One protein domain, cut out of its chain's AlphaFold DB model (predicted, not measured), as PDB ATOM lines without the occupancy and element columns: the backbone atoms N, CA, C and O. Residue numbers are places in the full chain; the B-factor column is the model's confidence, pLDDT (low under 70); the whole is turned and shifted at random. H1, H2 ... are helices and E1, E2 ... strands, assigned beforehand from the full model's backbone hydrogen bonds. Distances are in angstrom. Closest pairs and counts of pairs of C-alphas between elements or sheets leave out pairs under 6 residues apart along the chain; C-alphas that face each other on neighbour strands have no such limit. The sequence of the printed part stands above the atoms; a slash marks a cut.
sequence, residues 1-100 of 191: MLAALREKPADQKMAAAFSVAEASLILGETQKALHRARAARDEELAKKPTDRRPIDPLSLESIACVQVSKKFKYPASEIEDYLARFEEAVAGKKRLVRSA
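This is residues 1 to 100 of the 191 residues of an uncharacterized protein of Rugamonas sp. FT29W (UniProt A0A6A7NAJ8). A small sheet of three short strands, E1, E3 and E2, has the short helix H3 over it, and the long helix H5 runs on from E3 as an arm whose residues 90 to 98 stick out free. H4 makes a corner with H3 and leads into a long loop that returns to E2, while the small helices H1 and H2 lie by the first turns of H5. The printed part has 100 residues, with five named helices and three named strands in the order H1 H2 E1 H3 H4 E2 E3 H5; the sheet, in the order E1 E3 E2, is antiparallel and the class is mostly helix. It is only just compact, close to loose, with a radius of gyration of the C-alphas of 15.1 A, and spans 46 by 37 by 25 A.

In the sheet, E1 is residues 17 to 19, E3 residues 71 to 75, 12.8 A long, and E2 residues 66 to 68. H3 is residues 20 to 27, 10.4 A, and H4 residues 31 to 46, 22.5 A. H5, residues 76 to 98, runs 31.5 A from C-alpha 76 at (36.300, -1.006, -22.099) to C-alpha 98 at (44.842, 24.909, -37.892). H1 is residues 2 to 6, beginning at C-alpha 2 (34.956, 9.638, -20.180), and H2 is residues 10 to 15.

The inner strand E3 has staggered pairing: residues 71 to 73 pair with E2, residues 73 to 75 with E1. E2 and E3 form a hairpin, with N 66 and O 73 2.8 A apart; between E1 and E3, N 18 and O 74 are 2.8 A apart. E1, H3 H4 and E2 form a split strand-helix-strand unit, two strands running the same way with E3 between them; its crossover is right-handed. H3 is on the sheet at a height over the sheet of 9.2 A, over E1 and along the strands, at 1 degree to E1 on the local plane; dropped onto that plane, 5 of its 8 C-alphas fall on E1 and 2 on E3, which it only just fails to lie over. H4 touches H3 with residues 31 to 34 alone, about perpendicular at 80 degrees; their closest C-alphas, Ser 24 and Gln 31, are 5.6 A apart. H5 only grazes the sheet with residues 76 to 79. H2 touches H5, whose residues 76 to 77 alone take part, at a steep tilt of 59 degrees, opposite ways; their closest C-alphas, Lys 13 and Ala 76, are 5.8 A apart. H1 and H5 are near each other, with 7 pairs of C-alphas within 10 A; H4 and H5 are apart. In H1, H3, H4 and H5 every O i to N i+4 pair is within hydrogen-bond range; in H2, 1 of 2.

The C-alphas of Ser 69 and Ala 100, the two farthest apart, are 49.5 A from each other. The printed part has no cut. The link from H4 to E2, residues 47 to 65, is long. Residues 46 to 51 and 90 to 100 stand free. In this model the mean pLDDT of the printed part is 73.8, and residues 1 to 16, 69 and 90 to 100 are under 70.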
ATOM      1  N   MET A   1      31.682  11.214 -17.760       48.84
ATOM      2  CA  MET A   1      31.812   9.743 -17.896       48.84
ATOM      3  C   MET A   1      33.139   9.309 -18.515       48.84
ATOM      4  O   MET A   1      33.766   8.441 -17.933       48.84
ATOM      5  N   LEU A   2      33.628   9.934 -19.597       47.56
ATOM      6  CA  LEU A   2      34.956   9.638 -20.180       47.56
ATOM      7  C   LEU A   2      36.136   9.825 -19.202       47.56
ATOM      8  O   LEU A   2      37.047   9.004 -19.172       47.56
ATOM      9  N   ALA A   3      36.083  10.848 -18.341       49.53
ATOM     10  CA  ALA A   3      37.079  11.048 -17.280       49.53
ATOM     11  C   ALA A   3      37.101   9.895 -16.253       49.53
ATOM     12  O   ALA A   3      38.167   9.451 -15.845       49.53
ATOM     13  N   ALA A   4      35.929   9.340 -15.921       49.84
ATOM     14  CA  ALA A   4      35.786   8.240 -14.962       49.84
ATOM     15  C   ALA A   4      36.221   6.873 -15.524       49.84
ATOM     16  O   ALA A   4      36.445   5.934 -14.764       49.84
ATOM     17  N   LEU A   5      36.322   6.747 -16.852       52.97
ATOM     18  CA  LEU A   5      36.949   5.600 -17.511       52.97
ATOM     19  C   LEU A   5      38.473   5.723 -17.460       52.97
ATOM     20  O   LEU A   5      39.139   4.793 -17.016       52.97
ATOM     21  N   ARG A   6      39.017   6.905 -17.778       53.62
ATOM     22  CA  ARG A   6      40.467   7.159 -17.782       53.62
ATOM     23  C   ARG A   6      41.138   6.931 -16.424       53.62
ATOM     24  O   ARG A   6      42.229   6.369 -16.417       53.62
ATOM     25  N   GLU A   7      40.482   7.273 -15.315       53.59
ATOM     26  CA  GLU A   7      41.026   7.146 -13.949       53.59
ATOM     27  C   GLU A   7      41.085   5.715 -13.386       53.59
ATOM     28  O   GLU A   7      41.717   5.494 -12.353       53.59
ATOM     29  N   LYS A   8      40.461   4.717 -14.028       54.19
ATOM     30  CA  LYS A   8      40.507   3.341 -13.507       54.19
ATOM     31  C   LYS A   8      41.856   2.658 -13.799       54.19
ATOM     32  O   LYS A   8      42.393   2.817 -14.898       54.19
ATOM     33  N   PRO A   9      42.399   1.858 -12.863       53.38
ATOM     34  CA  PRO A   9      43.612   1.079 -13.100       53.38
ATOM     35  C   PRO A   9      43.398   0.067 -14.239       53.38
ATOM     36  O   PRO A   9      42.310  -0.499 -14.376       53.38
ATOM     37  N   ALA A  10      44.433  -0.152 -15.059       54.22
ATOM     38  CA  ALA A  10      44.390  -0.975 -16.278       54.22
ATOM     39  C   ALA A  10      43.824  -2.391 -16.044       54.22
ATOM     40  O   ALA A  10      43.058  -2.899 -16.865       54.22
ATOM     41  N   ASP A  11      44.089  -2.966 -14.871       53.22
ATOM     42  CA  ASP A  11      43.632  -4.305 -14.485       53.22
ATOM     43  C   ASP A  11      42.105  -4.393 -14.297       53.22
ATOM     44  O   ASP A  11      41.494  -5.425 -14.569       53.22
ATOM     45  N   GLN A  12      41.445  -3.295 -13.905       54.59
ATOM     46  CA  GLN A  12      39.979  -3.228 -13.801       54.59
ATOM     47  C   GLN A  12      39.306  -2.858 -15.128       54.59
ATOM     48  O   GLN A  12      38.122  -3.142 -15.317       54.59
ATOM     49  N   LYS A  13      40.044  -2.245 -16.062       52.31
ATOM     50  CA  LYS A  13      39.549  -1.887 -17.401       52.31
ATOM     51  C   LYS A  13      39.407  -3.109 -18.303       52.31
ATOM     52  O   LYS A  13      38.420  -3.213 -19.022       52.31
ATOM     53  N   MET A  14      40.325  -4.070 -18.200       51.28
ATOM     54  CA  MET A  14      40.246  -5.347 -18.927       51.28
ATOM     55  C   MET A  14      39.024  -6.191 -18.516       51.28
ATOM     56  O   MET A  14      38.448  -6.892 -19.345       51.28
ATOM     57  N   ALA A  15      38.588  -6.101 -17.253       57.94
ATOM     58  CA  ALA A  15      37.419  -6.824 -16.738       57.94
ATOM     59  C   ALA A  15      36.083  -6.085 -16.959       57.94
ATOM     60  O   ALA A  15      35.009  -6.688 -16.868       57.94
ATOM     61  N   ALA A  16      36.124  -4.779 -17.240       67.94
ATOM     62  CA  ALA A  16      34.936  -3.969 -17.460       67.94
ATOM     63  C   ALA A  16      34.445  -4.129 -18.905       67.94
ATOM     64  O   ALA A  16      35.083  -3.685 -19.856       67.94
ATOM     65  N   ALA A  17      33.281  -4.756 -19.071       78.19
ATOM     66  CA  ALA A  17      32.628  -4.897 -20.364       78.19
ATOM     67  C   ALA A  17      31.253  -4.226 -20.324       78.19
ATOM     68  O   ALA A  17      30.399  -4.587 -19.510       78.19
ATOM     69  N   PHE A  18      31.047  -3.269 -21.220       81.94
ATOM     70  CA  PHE A  18      29.827  -2.484 -21.326       81.94
ATOM     71  C   PHE A  18      28.771  -3.220 -22.137       81.94
ATOM     72  O   PHE A  18      29.056  -3.845 -23.160       81.94
ATOM     73  N   SER A  19      27.525  -3.133 -21.697       85.38
ATOM     74  CA  SER A  19      26.380  -3.516 -22.514       85.38
ATOM     75  C   SER A  19      26.260  -2.615 -23.750       85.38
ATOM     76  O   SER A  19      26.792  -1.507 -23.791       85.38
ATOM     77  N   VAL A  20      25.510  -3.060 -24.762       83.94
ATOM     78  CA  VAL A  20      25.234  -2.253 -25.968       83.94
ATOM     79  C   VAL A  20      24.606  -0.897 -25.615       83.94
ATOM     80  O   VAL A  20      24.915   0.108 -26.250       83.94
ATOM     81  N   ALA A  21      23.756  -0.854 -24.584       81.38
ATOM     82  CA  ALA A  21      23.136   0.381 -24.119       81.38
ATOM     83  C   ALA A  21      24.169   1.356 -23.529       81.38
ATOM     84  O   ALA A  21      24.199   2.525 -23.904       81.38
ATOM     85  N   GLU A  22      25.063   0.874 -22.668       81.75
ATOM     86  CA  GLU A  22      26.125   1.703 -22.083       81.75
ATOM     87  C   GLU A  22      27.133   2.168 -23.140       81.75
ATOM     88  O   GLU A  22      27.495   3.343 -23.166       81.75
ATOM     89  N   ALA A  23      27.521   1.291 -24.070       82.25
ATOM     90  CA  ALA A  23      28.405   1.648 -25.177       82.25
ATOM     91  C   ALA A  23      27.781   2.727 -26.079       82.25
ATOM     92  O   ALA A  23      28.471   3.661 -26.478       82.25
ATOM     93  N   SER A  24      26.469   2.651 -26.342       82.62
ATOM     94  CA  SER A  24      25.748   3.667 -27.123       82.62
ATOM     95  C   SER A  24      25.780   5.051 -26.461       82.62
ATOM     96  O   SER A  24      26.014   6.051 -27.133       82.62
ATOM     97  N   LEU A  25      25.661   5.106 -25.127       82.94
ATOM     98  CA  LEU A  25      25.774   6.350 -24.359       82.94
ATOM     99  C   LEU A  25      27.196   6.923 -24.363       82.94
ATOM    100  O   LEU A  25      27.359   8.137 -24.443       82.94
ATOM    101  N   ILE A  26      28.219   6.068 -24.277       81.38
ATOM    102  CA  ILE A  26      29.626   6.502 -24.258       81.38
ATOM    103  C   ILE A  26      30.058   7.025 -25.632       81.38
ATOM    104  O   ILE A  26      30.748   8.039 -25.709       81.38
ATOM    105  N   LEU A  27      29.648   6.343 -26.704       80.31
ATOM    106  CA  LEU A  27      30.022   6.683 -28.077       80.31
ATOM    107  C   LEU A  27      29.144   7.790 -28.682       80.31
ATOM    108  O   LEU A  27      29.492   8.327 -29.727       80.31
ATOM    109  N   GLY A  28      28.024   8.143 -28.038       81.56
ATOM    110  CA  GLY A  28      27.080   9.141 -28.554       81.56
ATOM    111  C   GLY A  28      26.300   8.667 -29.784       81.56
ATOM    112  O   GLY A  28      25.766   9.483 -30.528       81.56
ATOM    113  N   GLU A  29      26.234   7.352 -29.995       85.31
ATOM    114  CA  GLU A  29      25.672   6.719 -31.185       85.31
ATOM    115  C   GLU A  29      24.409   5.926 -30.861       85.31
ATOM    116  O   GLU A  29      24.161   5.527 -29.724       85.31
ATOM    117  N   THR A  30      23.586   5.649 -31.871       87.69
ATOM    118  CA  THR A  30      22.369   4.850 -31.649       87.69
ATOM    119  C   THR A  30      22.693   3.361 -31.487       87.69
ATOM    120  O   THR A  30      23.549   2.810 -32.179       87.69
ATOM    121  N   GLN A  31      21.931   2.647 -30.650       87.19
ATOM    122  CA  GLN A  31      22.059   1.183 -30.531       87.19
ATOM    123  C   GLN A  31      21.898   0.485 -31.893       87.19
ATOM    124  O   GLN A  31      22.602  -0.473 -32.201       87.19
ATOM    125  N   LYS A  32      21.013   1.002 -32.755       87.38
ATOM    126  CA  LYS A  32      20.817   0.493 -34.119       87.38
ATOM    127  C   LYS A  32      22.085   0.617 -34.974       87.38
ATOM    128  O   LYS A  32      22.368  -0.299 -35.743       87.38
ATOM    129  N   ALA A  33      22.842   1.707 -34.835       83.69
ATOM    130  CA  ALA A  33      24.117   1.895 -35.528       83.69
ATOM    131  C   ALA A  33      25.167   0.879 -35.056       83.69
ATOM    132  O   ALA A  33      25.771   0.209 -35.889       83.69
ATOM    133  N   LEU A  34      25.292   0.658 -33.741       85.00
ATOM    134  CA  LEU A  34      26.194  -0.362 -33.184       85.00
ATOM    135  C   LEU A  34      25.834  -1.781 -33.642       85.00
ATOM    136  O   LEU A  34      26.710  -2.575 -33.980       85.00
ATOM    137  N   HIS A  35      24.538  -2.101 -33.703       85.75
ATOM    138  CA  HIS A  35      24.071  -3.387 -34.221       85.75
ATOM    139  C   HIS A  35      24.427  -3.589 -35.699       85.75
ATOM    140  O   HIS A  35      24.845  -4.686 -36.066       85.75
ATOM    141  N   ARG A  36      24.271  -2.551 -36.531       86.19
ATOM    142  CA  ARG A  36      24.638  -2.588 -37.957       86.19
ATOM    143  C   ARG A  36      26.144  -2.727 -38.154       86.19
ATOM    144  O   ARG A  36      26.559  -3.575 -38.930       86.19
ATOM    145  N   ALA A  37      26.936  -1.950 -37.420       85.06
ATOM    146  CA  ALA A  37      28.393  -2.001 -37.484       85.06
ATOM    147  C   ALA A  37      28.934  -3.383 -37.085       85.06
ATOM    148  O   ALA A  37      29.814  -3.926 -37.742       85.06
ATOM    149  N   ARG A  38      28.352  -4.011 -36.056       86.31
ATOM    150  CA  ARG A  38      28.694  -5.395 -35.710       86.31
ATOM    151  C   ARG A  38      28.356  -6.368 -36.839       86.31
ATOM    152  O   ARG A  38      29.198  -7.179 -37.186       86.31
ATOM    153  N   ALA A  39      27.155  -6.283 -37.414       85.25
ATOM    154  CA  ALA A  39      26.760  -7.175 -38.506       85.25
ATOM    155  C   ALA A  39      27.693  -7.040 -39.723       85.25
ATOM    156  O   ALA A  39      28.104  -8.050 -40.279       85.25
ATOM    157  N   ALA A  40      28.081  -5.811 -40.074       84.31
ATOM    158  CA  ALA A  40      29.048  -5.546 -41.138       84.31
ATOM    159  C   ALA A  40      30.439  -6.120 -40.810       84.31
ATOM    160  O   ALA A  40      31.066  -6.750 -41.658       84.31
ATOM    161  N   ARG A  41      30.901  -5.982 -39.560       82.38
ATOM    162  CA  ARG A  41      32.156  -6.594 -39.098       82.38
ATOM    163  C   ARG A  41      32.106  -8.120 -39.178       82.38
ATOM    164  O   ARG A  41      33.057  -8.728 -39.657       82.38
ATOM    165  N   ASP A  42      31.027  -8.736 -38.706       84.50
ATOM    166  CA  ASP A  42      30.858 -10.191 -38.719       84.50
ATOM    167  C   ASP A  42      30.804 -10.722 -40.162       84.50
ATOM    168  O   ASP A  42      31.412 -11.750 -40.464       84.50
ATOM    169  N   GLU A  43      30.155  -9.989 -41.072       84.50
ATOM    170  CA  GLU A  43      30.128 -10.288 -42.507       84.50
ATOM    171  C   GLU A  43      31.525 -10.193 -43.141       84.50
ATOM    172  O   GLU A  43      31.931 -11.093 -43.877       84.50
ATOM    173  N   GLU A  44      32.306  -9.158 -42.819       81.62
ATOM    174  CA  GLU A  44      33.691  -9.025 -43.289       81.62
ATOM    175  C   GLU A  44      34.619 -10.098 -42.696       81.62
ATOM    176  O   GLU A  44      35.480 -10.639 -43.391       81.62
ATOM    177  N   LEU A  45      34.436 -10.474 -41.428       78.94
ATOM    178  CA  LEU A  45      35.215 -11.541 -40.797       78.94
ATOM    179  C   LEU A  45      34.861 -12.930 -41.346       78.94
ATOM    180  O   LEU A  45      35.737 -13.797 -41.392       78.94
ATOM    181  N   ALA A  46      33.623 -13.135 -41.805       84.31
ATOM    182  CA  ALA A  46      33.197 -14.369 -42.462       84.31
ATOM    183  C   ALA A  46      33.826 -14.558 -43.857       84.31
ATOM    184  O   ALA A  46      33.923 -15.690 -44.338       84.31
ATOM    185  N   LYS A  47      34.296 -13.481 -44.506       86.38
ATOM    186  CA  LYS A  47      35.010 -13.562 -45.790       86.38
ATOM    187  C   LYS A  47      36.403 -14.167 -45.615       86.38
ATOM    188  O   LYS A  47      37.059 -14.020 -44.573       86.38
ATOM    189  N   LYS A  48      36.886 -14.828 -46.673       79.81
ATOM    190  CA  LYS A  48      38.259 -15.347 -46.738       79.81
ATOM    191  C   LYS A  48      39.251 -14.193 -46.571       79.81
ATOM    192  O   LYS A  48      38.998 -13.132 -47.131       79.81
ATOM    193  N   PRO A  49      40.391 -14.383 -45.878       76.62
ATOM    194  CA  PRO A  49      41.371 -13.319 -45.643       76.62
ATOM    195  C   PRO A  49      41.827 -12.569 -46.902       76.62
ATOM    196  O   PRO A  49      42.150 -11.392 -46.816       76.62
ATOM    197  N   THR A  50      41.818 -13.234 -48.061       74.06
ATOM    198  CA  THR A  50      42.162 -12.664 -49.372       74.06
ATOM    199  C   THR A  50      41.132 -11.676 -49.922       74.06
ATOM    200  O   THR A  50      41.508 -10.804 -50.694       74.06
ATOM    201  N   ASP A  51      39.866 -11.783 -49.507       78.62
ATOM    202  CA  ASP A  51      38.742 -10.982 -50.021       78.62
ATOM    203  C   ASP A  51      38.243  -9.945 -48.999       78.62
ATOM    204  O   ASP A  51      37.231  -9.276 -49.223       78.62
ATOM    205  N   ARG A  52      38.914  -9.831 -47.843       80.19
ATOM    206  CA  ARG A  52      38.510  -8.913 -46.773       80.19
ATOM    207  C   ARG A  52      38.814  -7.480 -47.158       80.19
ATOM    208  O   ARG A  52      39.946  -7.143 -47.514       80.19
ATOM    209  N   ARG A  53      37.825  -6.607 -46.990       80.56
ATOM    210  CA  ARG A  53      38.080  -5.174 -47.054       80.56
ATOM    211  C   ARG A  53      38.847  -4.744 -45.792       80.56
ATOM    212  O   ARG A  53      38.521  -5.202 -44.697       80.56
ATOM    213  N   PRO A  54      39.823  -3.825 -45.901       79.00
ATOM    214  CA  PRO A  54      40.372  -3.155 -44.729       79.00
ATOM    215  C   PRO A  54      39.254  -2.412 -43.985       79.00
ATOM    216  O   PRO A  54      38.627  -1.510 -44.548       79.00
ATOM    217  N   ILE A  55      38.987  -2.802 -42.737       79.06
ATOM    218  CA  ILE A  55      38.045  -2.089 -41.867       79.06
ATOM    219  C   ILE A  55      38.687  -0.756 -41.483       79.06
ATOM    220  O   ILE A  55      39.817  -0.725 -40.992       79.06
ATOM    221  N   ASP A  56      37.967   0.343 -41.708       80.31
ATOM    222  CA  ASP A  56      38.435   1.676 -41.335       80.31
ATOM    223  C   ASP A  56      38.598   1.757 -39.802       80.31
ATOM    224  O   ASP A  56      37.619   1.527 -39.082       80.31
ATOM    225  N   PRO A  57      39.796   2.089 -39.276       77.50
ATOM    226  CA  PRO A  57      40.040   2.197 -37.838       77.50
ATOM    227  C   PRO A  57      39.197   3.273 -37.132       77.50
ATOM    228  O   PRO A  57      39.152   3.274 -35.905       77.50
ATOM    229  N   LEU A  58      38.546   4.175 -37.876       81.12
ATOM    230  CA  LEU A  58      37.636   5.201 -37.349       81.12
ATOM    231  C   LEU A  58      36.153   4.829 -37.480       81.12
ATOM    232  O   LEU A  58      35.288   5.534 -36.950       81.12
ATOM    233  N   SER A  59      35.842   3.716 -38.146       84.62
ATOM    234  CA  SER A  59      34.483   3.180 -38.227       84.62
ATOM    235  C   SER A  59      34.108   2.451 -36.937       84.62
ATOM    236  O   SER A  59      34.948   1.818 -36.295       84.62
ATOM    237  N   LEU A  60      32.820   2.467 -36.586       82.88
ATOM    238  CA  LEU A  60      32.267   1.688 -35.470       82.88
ATOM    239  C   LEU A  60      32.481   0.172 -35.645       82.88
ATOM    240  O   LEU A  60      32.472  -0.572 -34.670       82.88
ATOM    241  N   GLU A  61      32.700  -0.284 -36.882       84.62
ATOM    242  CA  GLU A  61      33.022  -1.678 -37.230       84.62
ATOM    243  C   GLU A  61      34.381  -2.122 -36.666       84.62
ATOM    244  O   GLU A  61      34.625  -3.312 -36.444       84.62
ATOM    245  N   SER A  62      35.271  -1.162 -36.399       85.06
ATOM    246  CA  SER A  62      36.596  -1.428 -35.839       85.06
ATOM    247  C   SER A  62      36.552  -1.853 -34.369       85.06
ATOM    248  O   SER A  62      37.479  -2.525 -33.917       85.06
ATOM    249  N   ILE A  63      35.469  -1.542 -33.649       84.31
ATOM    250  CA  ILE A  63      35.306  -1.853 -32.226       84.31
ATOM    251  C   ILE A  63      34.967  -3.337 -32.072       84.31
ATOM    252  O   ILE A  63      33.916  -3.794 -32.534       84.31
ATOM    253  N   ALA A  64      35.838  -4.111 -31.419       82.81
ATOM    254  CA  ALA A  64      35.534  -5.512 -31.162       82.81
ATOM    255  C   ALA A  64      34.437  -5.658 -30.096       82.81
ATOM    256  O   ALA A  64      34.374  -4.919 -29.112       82.81
ATOM    257  N   CYS A  65      33.570  -6.656 -30.272       83.50
ATOM    258  CA  CYS A  65      32.592  -7.047 -29.266       83.50
ATOM    259  C   CYS A  65      32.772  -8.515 -28.887       83.50
ATOM    260  O   CYS A  65      33.099  -9.352 -29.727       83.50
ATOM    261  N   VAL A  66      32.499  -8.830 -27.624       83.06
ATOM    262  CA  VAL A  66      32.538 -10.191 -27.091       83.06
ATOM    263  C   VAL A  66      31.112 -10.642 -26.804       83.06
ATOM    264  O   VAL A  66      30.330  -9.939 -26.155       83.06
ATOM    265  N   GLN A  67      30.754 -11.830 -27.283       81.38
ATOM    266  CA  GLN A  67      29.481 -12.455 -26.951       81.38
ATOM    267  C   GLN A  67      29.613 -13.203 -25.620       81.38
ATOM    268  O   GLN A  67      30.325 -14.195 -25.518       81.38
ATOM    269  N   VAL A  68      28.883 -12.749 -24.601       77.25
ATOM    270  CA  VAL A  68      28.811 -13.397 -23.287       77.25
ATOM    271  C   VAL A  68      27.371 -13.839 -23.056       77.25
ATOM    272  O   VAL A  68      26.474 -13.011 -22.884       77.25
ATOM    273  N   SER A  69      27.129 -15.155 -23.056       65.25
ATOM    274  CA  SER A  69      25.827 -15.755 -22.706       65.25
ATOM    275  C   SER A  69      24.631 -15.105 -23.431       65.25
ATOM    276  O   SER A  69      23.720 -14.567 -22.806       65.25
ATOM    277  N   LYS A  70      24.658 -15.116 -24.773       75.38
ATOM    278  CA  LYS A  70      23.643 -14.531 -25.689       75.38
ATOM    279  C   LYS A  70      23.520 -13.000 -25.690       75.38
ATOM    280  O   LYS A  70      22.726 -12.470 -26.462       75.38
ATOM    281  N   LYS A  71      24.296 -12.278 -24.880       79.88
ATOM    282  CA  LYS A  71      24.366 -10.810 -24.910       79.88
ATOM    283  C   LYS A  71      25.717 -10.365 -25.454       79.88
ATOM    284  O   LYS A  71      26.742 -10.971 -25.157       79.88
ATOM    285  N   PHE A  72      25.717  -9.290 -26.230       81.94
ATOM    286  CA  PHE A  72      26.950  -8.672 -26.703       81.94
ATOM    287  C   PHE A  72      27.427  -7.634 -25.703       81.94
ATOM    288  O   PHE A  72      26.629  -6.831 -25.205       81.94
ATOM    289  N   LYS A  73      28.728  -7.660 -25.429       85.50
ATOM    290  CA  LYS A  73      29.399  -6.671 -24.600       85.50
ATOM    291  C   LYS A  73      30.597  -6.087 -25.338       85.50
ATOM    292  O   LYS A  73      31.248  -6.779 -26.119       85.50
ATOM    293  N   TYR A  74      30.878  -4.825 -25.066       83.56
ATOM    294  CA  TYR A  74      32.028  -4.101 -25.581       83.56
ATOM    295  C   TYR A  74      33.067  -3.980 -24.465       83.56
ATOM    296  O   TYR A  74      32.758  -3.382 -23.429       83.56
ATOM    297  N   PRO A  75      34.264  -4.567 -24.622       84.00
ATOM    298  CA  PRO A  75      35.355  -4.359 -23.678       84.00
ATOM    299  C   PRO A  75      35.662  -2.868 -23.540       84.00
ATOM    300  O   PRO A  75      35.655  -2.139 -24.533       84.00
ATOM    301  N   ALA A  76      35.944  -2.405 -22.321       79.19
ATOM    302  CA  ALA A  76      36.300  -1.006 -22.099       79.19
ATOM    303  C   ALA A  76      37.549  -0.599 -22.897       79.19
ATOM    304  O   ALA A  76      37.579   0.504 -23.433       79.19
ATOM    305  N   SER A  77      38.525  -1.503 -23.035       80.12
ATOM    306  CA  SER A  77      39.747  -1.271 -23.814       80.12
ATOM    307  C   SER A  77      39.467  -0.959 -25.281       80.12
ATOM    308  O   SER A  77      40.001   0.001 -25.809       80.12
ATOM    309  N   GLU A  78      38.560  -1.696 -25.923       83.12
ATOM    310  CA  GLU A  78      38.210  -1.485 -27.335       83.12
ATOM    311  C   GLU A  78      37.537  -0.126 -27.563       83.12
ATOM    312  O   GLU A  78      37.773   0.538 -28.574       83.12
ATOM    313  N   ILE A  79      36.704   0.305 -26.608       82.00
ATOM    314  CA  ILE A  79      36.082   1.632 -26.634       82.00
ATOM    315  C   ILE A  79      37.145   2.718 -26.414       82.00
ATOM    316  O   ILE A  79      37.134   3.721 -27.124       82.00
ATOM    317  N   GLU A  80      38.068   2.531 -25.466       80.75
ATOM    318  CA  GLU A  80      39.175   3.467 -25.226       80.75
ATOM    319  C   GLU A  80      40.095   3.579 -26.448       80.75
ATOM    320  O   GLU A  80      40.384   4.694 -26.875       80.75
ATOM    321  N   ASP A  81      40.474   2.463 -27.068       82.56
ATOM    322  CA  ASP A  81      41.325   2.430 -28.262       82.56
ATOM    323  C   ASP A  81      40.644   3.082 -29.466       82.56
ATOM    324  O   ASP A  81      41.283   3.763 -30.272       82.56
ATOM    325  N   TYR A  82      39.333   2.886 -29.625       83.81
ATOM    326  CA  TYR A  82      38.550   3.593 -30.638       83.81
ATOM    327  C   TYR A  82      38.551   5.103 -30.395       83.81
ATOM    328  O   TYR A  82      38.817   5.878 -31.311       83.81
ATOM    329  N   LEU A  83      38.299   5.528 -29.157       81.44
ATOM    330  CA  LEU A  83      38.284   6.941 -28.797       81.44
ATOM    331  C   LEU A  83      39.669   7.578 -28.913       81.44
ATOM    332  O   LEU A  83      39.755   8.715 -29.359       81.44
ATOM    333  N   ALA A  84      40.742   6.863 -28.574       81.56
ATOM    334  CA  ALA A  84      42.113   7.325 -28.758       81.56
ATOM    335  C   ALA A  84      42.421   7.544 -30.246       81.56
ATOM    336  O   ALA A  84      42.855   8.628 -30.626       81.56
ATOM    337  N   ARG A  85      42.086   6.574 -31.110       81.19
ATOM    338  CA  ARG A  85      42.214   6.712 -32.572       81.19
ATOM    339  C   ARG A  85      41.364   7.855 -33.121       81.19
ATOM    340  O   ARG A  85      41.813   8.604 -33.987       81.19
ATOM    341  N   PHE A  86      40.147   8.018 -32.608       78.00
ATOM    342  CA  PHE A  86      39.260   9.111 -32.988       78.00
ATOM    343  C   PHE A  86      39.816  10.469 -32.544       78.00
ATOM    344  O   PHE A  86      39.829  11.410 -33.333       78.00
ATOM    345  N   GLU A  87      40.330  10.580 -31.319       78.81
ATOM    346  CA  GLU A  87      40.984  11.783 -30.806       78.81
ATOM    347  C   GLU A  87      42.253  12.114 -31.589       78.81
ATOM    348  O   GLU A  87      42.440  13.276 -31.938       78.81
ATOM    349  N   GLU A  88      43.086  11.131 -31.930       76.56
ATOM    350  CA  GLU A  88      44.267  11.313 -32.778       76.56
ATOM    351  C   GLU A  88      43.888  11.760 -34.190       76.56
ATOM    352  O   GLU A  88      44.473  12.709 -34.712       76.56
ATOM    353  N   ALA A  89      42.867  11.156 -34.800       71.69
ATOM    354  CA  ALA A  89      42.371  11.567 -36.109       71.69
ATOM    355  C   ALA A  89      41.747  12.970 -36.073       71.69
ATOM    356  O   ALA A  89      41.943  13.763 -36.997       71.69
ATOM    357  N   VAL A  90      41.034  13.318 -35.000       68.81
ATOM    358  CA  VAL A  90      40.508  14.669 -34.771       68.81
ATOM    359  C   VAL A  90      41.638  15.652 -34.471       68.81
ATOM    360  O   VAL A  90      41.569  16.786 -34.929       68.81
ATOM    361  N   ALA A  91      42.693  15.264 -33.758       64.75
ATOM    362  CA  ALA A  91      43.865  16.095 -33.489       64.75
ATOM    363  C   ALA A  91      44.699  16.316 -34.759       64.75
ATOM    364  O   ALA A  91      45.145  17.435 -35.013       64.75
ATOM    365  N   GLY A  92      44.836  15.289 -35.599       59.59
ATOM    366  CA  GLY A  92      45.426  15.359 -36.935       59.59
ATOM    367  C   GLY A  92      44.610  16.258 -37.862       59.59
ATOM    368  O   GLY A  92      45.167  17.162 -38.483       59.59
ATOM    369  N   LYS A  93      43.278  16.118 -37.866       53.81
ATOM    370  CA  LYS A  93      42.372  17.047 -38.559       53.81
ATOM    371  C   LYS A  93      42.438  18.453 -37.974       53.81
ATOM    372  O   LYS A  93      42.446  19.394 -38.741       53.81
ATOM    373  N   LYS A  94      42.552  18.641 -36.658       46.66
ATOM    374  CA  LYS A  94      42.752  19.960 -36.031       46.66
ATOM    375  C   LYS A  94      44.112  20.559 -36.374       46.66
ATOM    376  O   LYS A  94      44.198  21.776 -36.438       46.66
ATOM    377  N   ARG A  95      45.153  19.756 -36.613       47.69
ATOM    378  CA  ARG A  95      46.434  20.221 -37.173       47.69
ATOM    379  C   ARG A  95      46.273  20.668 -38.629       47.69
ATOM    380  O   ARG A  95      46.701  21.768 -38.945       47.69
ATOM    381  N   LEU A  96      45.573  19.888 -39.455       45.69
ATOM    382  CA  LEU A  96      45.225  20.240 -40.842       45.69
ATOM    383  C   LEU A  96      44.247  21.425 -40.951       45.69
ATOM    384  O   LEU A  96      44.299  22.191 -41.902       45.69
ATOM    385  N   VAL A  97      43.358  21.602 -39.974       38.72
ATOM    386  CA  VAL A  97      42.395  22.709 -39.912       38.72
ATOM    387  C   VAL A  97      43.032  23.946 -39.277       38.72
ATOM    388  O   VAL A  97      42.747  25.051 -39.716       38.72
ATOM    389  N   ARG A  98      43.972  23.800 -38.330       40.31
ATOM    390  CA  ARG A  98      44.842  24.909 -37.892       40.31
ATOM    391  C   ARG A  98      45.768  25.388 -39.005       40.31
ATOM    392  O   ARG A  98      46.068  26.573 -39.022       40.31
ATOM    393  N   SER A  99      46.167  24.516 -39.933       46.22
ATOM    394  CA  SER A  99      46.831  24.940 -41.170       46.22
ATOM    395  C   SER A  99      45.860  25.445 -42.246       46.22
ATOM    396  O   SER A  99      46.324  25.965 -43.250       46.22
ATOM    397  N   ALA A 100      44.539  25.298 -42.069       48.00
ATOM    398  CA  ALA A 100      43.535  25.739 -43.045       48.00
ATOM    399  C   ALA A 100      42.762  27.002 -42.629       48.00
ATOM    400  O   ALA A 100      42.181  27.642 -43.495       48.00
TER     401      ALA A 100